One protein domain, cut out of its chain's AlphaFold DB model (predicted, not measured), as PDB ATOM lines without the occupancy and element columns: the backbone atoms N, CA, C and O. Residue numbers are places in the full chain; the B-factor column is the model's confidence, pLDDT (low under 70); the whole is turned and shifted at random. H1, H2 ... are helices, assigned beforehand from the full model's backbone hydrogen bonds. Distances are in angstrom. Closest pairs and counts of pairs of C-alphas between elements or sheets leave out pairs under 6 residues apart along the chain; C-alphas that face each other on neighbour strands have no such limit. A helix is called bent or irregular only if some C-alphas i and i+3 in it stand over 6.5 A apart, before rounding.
ATOM      1  N   ARG A  44       4.234 116.562  49.100       82.88
ATOM      2  CA  ARG A  44       2.773 116.552  49.313       82.88
ATOM      3  C   ARG A  44       2.064 117.742  48.664       82.88
ATOM      4  O   ARG A  44       0.969 117.595  48.133       82.88
ATOM      5  N   LEU A  45       2.656 118.934  48.677       81.44
ATOM      6  CA  LEU A  45       2.075 120.080  47.968       81.44
ATOM      7  C   LEU A  45       2.056 119.873  46.452       81.44
ATOM      8  O   LEU A  45       1.097 120.280  45.795       81.44
ATOM      9  N   GLU A  46       3.076 119.222  45.900       82.31
ATOM     10  CA  GLU A  46       3.111 118.862  44.483       82.31
ATOM     11  C   GLU A  46       2.006 117.865  44.123       82.31
ATOM     12  O   GLU A  46       1.330 118.065  43.111       82.31
ATOM     13  N   THR A  47       1.724 116.870  44.974       77.94
ATOM     14  CA  THR A  47       0.588 115.959  44.744       77.94
ATOM     15  C   THR A  47      -0.754 116.700  44.787       77.94
ATOM     16  O   THR A  47      -1.591 116.499  43.908       77.94
ATOM     17  N   PHE A  48      -0.949 117.639  45.721       80.94
ATOM     18  CA  PHE A  48      -2.147 118.495  45.753       80.94
ATOM     19  C   PHE A  48      -2.240 119.481  44.581       80.94
ATOM     20  O   PHE A  48      -3.331 119.962  44.247       80.94
ATOM     21  N   LYS A  49      -1.109 119.848  43.975       77.81
ATOM     22  CA  LYS A  49      -1.061 120.706  42.785       77.81
ATOM     23  C   LYS A  49      -1.428 119.924  41.525       77.81
ATOM     24  O   LYS A  49      -2.126 120.479  40.684       77.81
ATOM     25  N   ALA A  50      -0.977 118.675  41.425       81.38
ATOM     26  CA  ALA A  50      -1.267 117.772  40.316       81.38
ATOM     27  C   ALA A  50      -2.680 117.161  40.376       81.38
ATOM     28  O   ALA A  50      -3.179 116.687  39.361       81.38
ATOM     29  N   TRP A  58     -17.477 122.563  47.027       81.50
ATOM     30  CA  TRP A  58     -17.045 123.796  47.694       81.50
ATOM     31  C   TRP A  58     -16.440 123.552  49.083       81.50
ATOM     32  O   TRP A  58     -15.490 124.236  49.475       81.50
ATOM     33  N   LYS A  59     -16.971 122.571  49.822       83.19
ATOM     34  CA  LYS A  59     -16.478 122.203  51.154       83.19
ATOM     35  C   LYS A  59     -15.086 121.564  51.083       83.19
ATOM     36  O   LYS A  59     -14.185 122.007  51.790       83.19
ATOM     37  N   GLU A  60     -14.890 120.627  50.163       77.94
ATOM     38  CA  GLU A  60     -13.623 119.914  49.938       77.94
ATOM     39  C   GLU A  60     -12.540 120.863  49.414       77.94
ATOM     40  O   GLU A  60     -11.418 120.893  49.919       77.94
ATOM     41  N   LYS A  61     -12.900 121.763  48.487       81.31
ATOM     42  CA  LYS A  61     -12.019 122.851  48.025       81.31
ATOM     43  C   LYS A  61     -11.563 123.745  49.180       81.31
ATOM     44  O   LYS A  61     -10.425 124.218  49.183       81.31
ATOM     45  N   ARG A  62     -12.432 124.011  50.161       80.19
ATOM     46  CA  ARG A  62     -12.092 124.819  51.342       80.19
ATOM     47  C   ARG A  62     -11.170 124.066  52.300       80.19
ATOM     48  O   ARG A  62     -10.273 124.693  52.861       80.19
ATOM     49  N   GLU A  63     -11.379 122.771  52.488       84.94
ATOM     50  CA  GLU A  63     -10.520 121.917  53.315       84.94
ATOM     51  C   GLU A  63      -9.118 121.789  52.707       84.94
ATOM     52  O   GLU A  63      -8.145 122.098  53.394       84.94
ATOM     53  N   LEU A  64      -9.010 121.552  51.396       84.62
ATOM     54  CA  LEU A  64      -7.728 121.547  50.678       84.62
ATOM     55  C   LEU A  64      -6.969 122.870  50.804       84.62
ATOM     56  O   LEU A  64      -5.759 122.884  51.013       84.62
ATOM     57  N   ARG A  65      -7.661 124.013  50.722       82.75
ATOM     58  CA  ARG A  65      -7.019 125.325  50.934       82.75
ATOM     59  C   ARG A  65      -6.473 125.480  52.353       82.75
ATOM     60  O   ARG A  65      -5.432 126.108  52.530       82.75
ATOM     61  N   LYS A  66      -7.170 124.948  53.361       86.00
ATOM     62  CA  LYS A  66      -6.696 124.970  54.753       86.00
ATOM     63  C   LYS A  66      -5.482 124.067  54.931       86.00
ATOM     64  O   LYS A  66      -4.535 124.476  55.595       86.00
ATOM     65  N   GLU A  67      -5.498 122.888  54.322       81.12
ATOM     66  CA  GLU A  67      -4.394 121.933  54.387       81.12
ATOM     67  C   GLU A  67      -3.135 122.484  53.711       81.12
ATOM     68  O   GLU A  67      -2.082 122.552  54.341       81.12
ATOM     69  N   VAL A  68      -3.265 123.027  52.496       85.62
ATOM     70  CA  VAL A  68      -2.167 123.714  51.795       85.62
ATOM     71  C   VAL A  68      -1.608 124.868  52.633       85.62
ATOM     72  O   VAL A  68      -0.394 125.003  52.764       85.62
ATOM     73  N   LYS A  69      -2.477 125.679  53.249       83.88
ATOM     74  CA  LYS A  69      -2.055 126.798  54.106       83.88
ATOM     75  C   LYS A  69      -1.347 126.330  55.384       83.88
ATOM     76  O   LYS A  69      -0.410 126.986  55.825       83.88
ATOM     77  N   SER A  70      -1.783 125.219  55.972       84.56
ATOM     78  CA  SER A  70      -1.119 124.604  57.125       84.56
ATOM     79  C   SER A  70       0.287 124.124  56.761       84.56
ATOM     80  O   SER A  70       1.236 124.387  57.497       84.56
ATOM     81  N   ILE A  71       0.440 123.482  55.599       82.25
ATOM     82  CA  ILE A  71       1.744 123.014  55.118       82.25
ATOM     83  C   ILE A  71       2.675 124.199  54.816       82.25
ATOM     84  O   ILE A  71       3.839 124.167  55.209       82.25
ATOM     85  N   ASP A  72       2.169 125.276  54.204       80.62
ATOM     86  CA  ASP A  72       2.932 126.517  53.981       80.62
ATOM     87  C   ASP A  72       3.402 127.155  55.301       80.62
ATOM     88  O   ASP A  72       4.555 127.563  55.432       80.62
ATOM     89  N   GLN A  73       2.542 127.184  56.324       81.31
ATOM     90  CA  GLN A  73       2.921 127.659  57.657       81.31
ATOM     91  C   GLN A  73       4.002 126.784  58.301       81.31
ATOM     92  O   GLN A  73       4.932 127.323  58.898       81.31
ATOM     93  N   GLN A  74       3.916 125.461  58.165       78.44
ATOM     94  CA  GLN A  74       4.943 124.544  58.667       78.44
ATOM     95  C   GLN A  74       6.279 124.753  57.937       78.44
ATOM     96  O   GLN A  74       7.311 124.886  58.586       78.44
ATOM     97  N   LEU A  75       6.266 124.891  56.609       76.38
ATOM     98  CA  LEU A  75       7.460 125.185  55.804       76.38
ATOM     99  C   LEU A  75       8.115 126.519  56.180       76.38
ATOM    100  O   LEU A  75       9.336 126.598  56.298       76.38
ATOM    101  N   ARG A  76       7.317 127.562  56.417       73.88
ATOM    102  CA  ARG A  76       7.797 128.876  56.875       73.88
ATOM    103  C   ARG A  76       8.394 128.831  58.283       73.88
ATOM    104  O   ARG A  76       9.379 129.522  58.536       73.88
ATOM    105  N   ALA A  77       7.827 128.017  59.173       74.56
ATOM    106  CA  ALA A  77       8.381 127.768  60.502       74.56
ATOM    107  C   ALA A  77       9.715 127.007  60.428       74.56
ATOM    108  O   ALA A  77      10.655 127.353  61.140       74.56
ATOM    109  N   ILE A  78       9.824 126.033  59.517       73.19
ATOM    110  CA  ILE A  78      11.066 125.295  59.249       73.19
ATOM    111  C   ILE A  78      12.144 126.217  58.651       73.19
ATOM    112  O   ILE A  78      13.313 126.127  59.020       73.19
ATOM    113  N   GLY A  79      11.755 127.126  57.751       66.94
ATOM    114  CA  GLY A  79      12.644 128.075  57.074       66.94
ATOM    115  C   GLY A  79      13.087 129.282  57.909       66.94
ATOM    116  O   GLY A  79      13.708 130.187  57.358       66.94
ATOM    117  N   GLY A  80      12.763 129.334  59.207       61.03
ATOM    118  CA  GLY A  80      13.199 130.419  60.093       61.03
ATOM    119  C   GLY A  80      12.555 131.777  59.794       61.03
ATOM    120  O   GLY A  80      13.143 132.816  60.091       61.03
ATOM    121  N   GLY A  81      11.357 131.800  59.199       60.25
ATOM    122  CA  GLY A  81      10.623 133.045  58.982       60.25
ATOM    123  C   GLY A  81      10.286 133.731  60.310       60.25
ATOM    124  O   GLY A  81       9.776 133.096  61.231       60.25
ATOM    125  N   ILE A  82      10.547 135.039  60.416       61.81
ATOM    126  CA  ILE A  82      10.204 135.819  61.613       61.81
ATOM    127  C   ILE A  82       8.679 135.976  61.674       61.81
ATOM    128  O   ILE A  82       8.083 136.754  60.926       61.81
ATOM    129  N   TYR A  83       8.035 135.245  62.583       64.38
ATOM    130  CA  TYR A  83       6.623 135.430  62.910       64.38
ATOM    131  C   TYR A  83       6.480 136.617  63.857       64.38
ATOM    132  O   TYR A  83       6.530 136.480  65.079       64.38
ATOM    133  N   ILE A  84       6.302 137.806  63.288       70.06
ATOM    134  CA  ILE A  84       5.971 138.990  64.076       70.06
ATOM    135  C   ILE A  84       4.490 138.883  64.454       70.06
ATOM    136  O   ILE A  84       3.605 138.960  63.602       70.06
ATOM    137  N   SER A  85       4.213 138.666  65.741       71.88
ATOM    138  CA  SER A  85       2.858 138.786  66.288       71.88
ATOM    139  C   SER A  85       2.296 140.182  65.999       71.88
ATOM    140  O   SER A  85       3.048 141.154  65.983       71.88
ATOM    141  N   VAL A  86       0.975 140.314  65.845       84.69
ATOM    142  CA  VAL A  86       0.319 141.620  65.631       84.69
ATOM    143  C   VAL A  86       0.739 142.639  66.702       84.69
ATOM    144  O   VAL A  86       1.001 143.794  66.379       84.69
ATOM    145  N   GLY A  87       0.900 142.207  67.959       86.44
ATOM    146  CA  GLY A  87       1.399 143.075  69.031       86.44
ATOM    147  C   GLY A  87       2.859 143.508  68.844       86.44
ATOM    148  O   GLY A  87       3.186 144.671  69.059       86.44
ATOM    149  N   ALA A  88       3.729 142.608  68.380       84.81
ATOM    150  CA  ALA A  88       5.126 142.935  68.093       84.81
ATOM    151  C   ALA A  88       5.251 143.900  66.899       84.81
ATOM    152  O   ALA A  88       6.095 144.791  66.916       84.81
ATOM    153  N   LEU A  89       4.367 143.779  65.904       90.25
ATOM    154  CA  LEU A  89       4.300 144.698  64.767       90.25
ATOM    155  C   LEU A  89       3.905 146.116  65.214       90.25
ATOM    156  O   LEU A  89       4.524 147.081  64.775       90.25
ATOM    157  N   LEU A  90       2.943 146.244  66.138       91.88
ATOM    158  CA  LEU A  90       2.573 147.537  66.730       91.88
ATOM    159  C   LEU A  90       3.732 148.176  67.505       91.88
ATOM    160  O   LEU A  90       3.974 149.370  67.350       91.88
ATOM    161  N   ILE A  91       4.476 147.394  68.295       92.25
ATOM    162  CA  ILE A  91       5.648 147.894  69.035       92.25
ATOM    163  C   ILE A  91       6.718 148.414  68.069       92.25
ATOM    164  O   ILE A  91       7.240 149.503  68.287       92.25
ATOM    165  N   ILE A  92       7.008 147.682  66.987       92.38
ATOM    166  CA  ILE A  92       7.968 148.107  65.953       92.38
ATOM    167  C   ILE A  92       7.544 149.438  65.322       92.38
ATOM    168  O   ILE A  92       8.377 150.328  65.174       92.38
ATOM    169  N   ILE A  93       6.258 149.598  64.991       93.81
ATOM    170  CA  ILE A  93       5.720 150.843  64.418       93.81
ATOM    171  C   ILE A  93       5.882 152.014  65.397       93.81
ATOM    172  O   ILE A  93       6.338 153.082  64.995       93.81
ATOM    173  N   ILE A  94       5.552 151.819  66.676       93.12
ATOM    174  CA  ILE A  94       5.711 152.849  67.717       93.12
ATOM    175  C   ILE A  94       7.184 153.241  67.868       93.12
ATOM    176  O   ILE A  94       7.498 154.428  67.927       93.12
ATOM    177  N   LEU A  95       8.089 152.260  67.892       93.31
ATOM    178  CA  LEU A  95       9.528 152.503  67.990       93.31
ATOM    179  C   LEU A  95      10.035 153.341  66.809       93.31
ATOM    180  O   LEU A  95      10.801 154.275  67.014       93.31
ATOM    181  N   LEU A  96       9.573 153.031  65.591       93.19
ATOM    182  CA  LEU A  96       9.941 153.749  64.370       93.19
ATOM    183  C   LEU A  96       9.498 155.219  64.413       93.19
ATOM    184  O   LEU A  96      10.235 156.081  63.957       93.19
ATOM    185  N   ILE A  97       8.322 155.497  64.987       94.62
ATOM    186  CA  ILE A  97       7.798 156.862  65.163       94.62
ATOM    187  C   ILE A  97       8.611 157.652  66.197       94.62
ATOM    188  O   ILE A  97       8.742 158.859  66.063       94.62
ATOM    189  N   ILE A  98       9.134 156.998  67.237       93.31
ATOM    190  CA  ILE A  98       9.944 157.657  68.276       93.31
ATOM    191  C   ILE A  98      11.364 157.961  67.776       93.31
ATOM    192  O   ILE A  98      11.978 158.926  68.226       93.31
ATOM    193  N   PHE A  99      11.906 157.099  66.911       86.00
ATOM    194  CA  PHE A  99      13.293 157.176  66.442       86.00
ATOM    195  C   PHE A  99      13.476 158.017  65.169       86.00
ATOM    196  O   PHE A  99      14.609 158.386  64.859       86.00
ATOM    197  N   LEU A 100      12.392 158.265  64.426       83.62
ATOM    198  CA  LEU A 100      12.349 159.158  63.267       83.62
ATOM    199  C   LEU A 100      12.091 160.603  63.710       83.62
ATOM    200  O   LEU A 100      12.802 161.492  63.195       83.62
TER     201      LEU A 100
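AT A GLANCE: This is residues 44 to 50 and 58 to 100 of the 100 residues of an uncharacterized protein of Bacteroidetes bacterium (UniProt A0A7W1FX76). This is an open, drawn-out chain of three helices: the short H1 is set beside the middle of the long H2, and H3 sits by itself at the other end of the longest axis, reached through a loose link with no named element. Between H2 and H3 there is just the link of residues 79 to 85, and residues 85 to 91 and 93 to 100, most of them in H3, stick out with no other part of the printed chain round them. The printed part has 50 residues with three named helices, H1, H2 and H3 in that order along the chain, and no named strand; the class is all helix. The whole is extended, with a radius of gyration of the C-alphas of 17.0 A, and its outline is flat, spanning 49 by 25 by 14 A.

HOW THE PARTS SIT: The printed part begins with H1, residues 44 to 50. H2, residues 58 to 78, follows after a cut in the chain. H1 and H2 only just touch, with 3 pairs of C-alphas within 8 A. The closest C-alphas of the two are those of Leu 45 and Val 68, 6.8 A apart. H2 touches H1 with residues 68 to 71 alone. The lines of the two helices stand at a steep tilt of 43 degrees, and they run opposite ways. Their centres are 11.4 A apart. Within H2, residues 58 to 63 and residues 74 to 78 stand free, with no C-alpha 8 or more residues away along the chain within 10 A. H3, residues 86 to 99, comes next along the chain. H2 and H3 are apart, with no C-alpha of the one within 8 A of the other, although they follow each other in the chain. H1 and H3 are apart too, and H3 touches no helix. In H3, residues 86 to 91 and 93 to 99 stand free. In H1, H2 and H3 every pair of backbone O of residue i and N of residue i+4 inside the helix is within hydrogen-bond range.

IN THESE COORDINATES: H1 runs from Arg 44 to Ala 50, 7 residues, and begins at C-alpha 44, at (2.773, 116.552, 49.313). H2, the longest helix, has 21 residues, from Trp 58 to Ile 78, and measures 30.4 A from first to last C-alpha. It begins at C-alpha 58, at (-17.045, 123.796, 47.694), and ends at C-alpha 78, at (11.066, 125.295, 59.249). H3 has 14 residues, from Val 86 to Phe 99, and measures 20.3 A from first to last C-alpha. Its last C-alpha, that of Phe 99, is at (13.293, 157.176, 66.442). None of the three helices is bent or irregular.

THE WHOLE: The two C-alphas farthest apart are those of Ala 50 and Ile 98, at 50.0 A, and from the first to the last printed C-alpha, Arg 44 to Leu 100, it is 45.8 A. Leu 100 is the chain's last residue. Residues 51 to 57 are cut out and not printed; the C-alphas of Ala 50 and Trp 58 are 18.4 A apart across this cut. The link from H1 to H2 is the link across the cut. The link from H2 to H3, with 7 residues between them, is short. Residues 79 to 83, in that link, are under 70 in pLDDT, the model's own confidence, while the mean of the printed part is 81.5. The mean pLDDT is 81 for H1, 81 for H2 and 91 for H3.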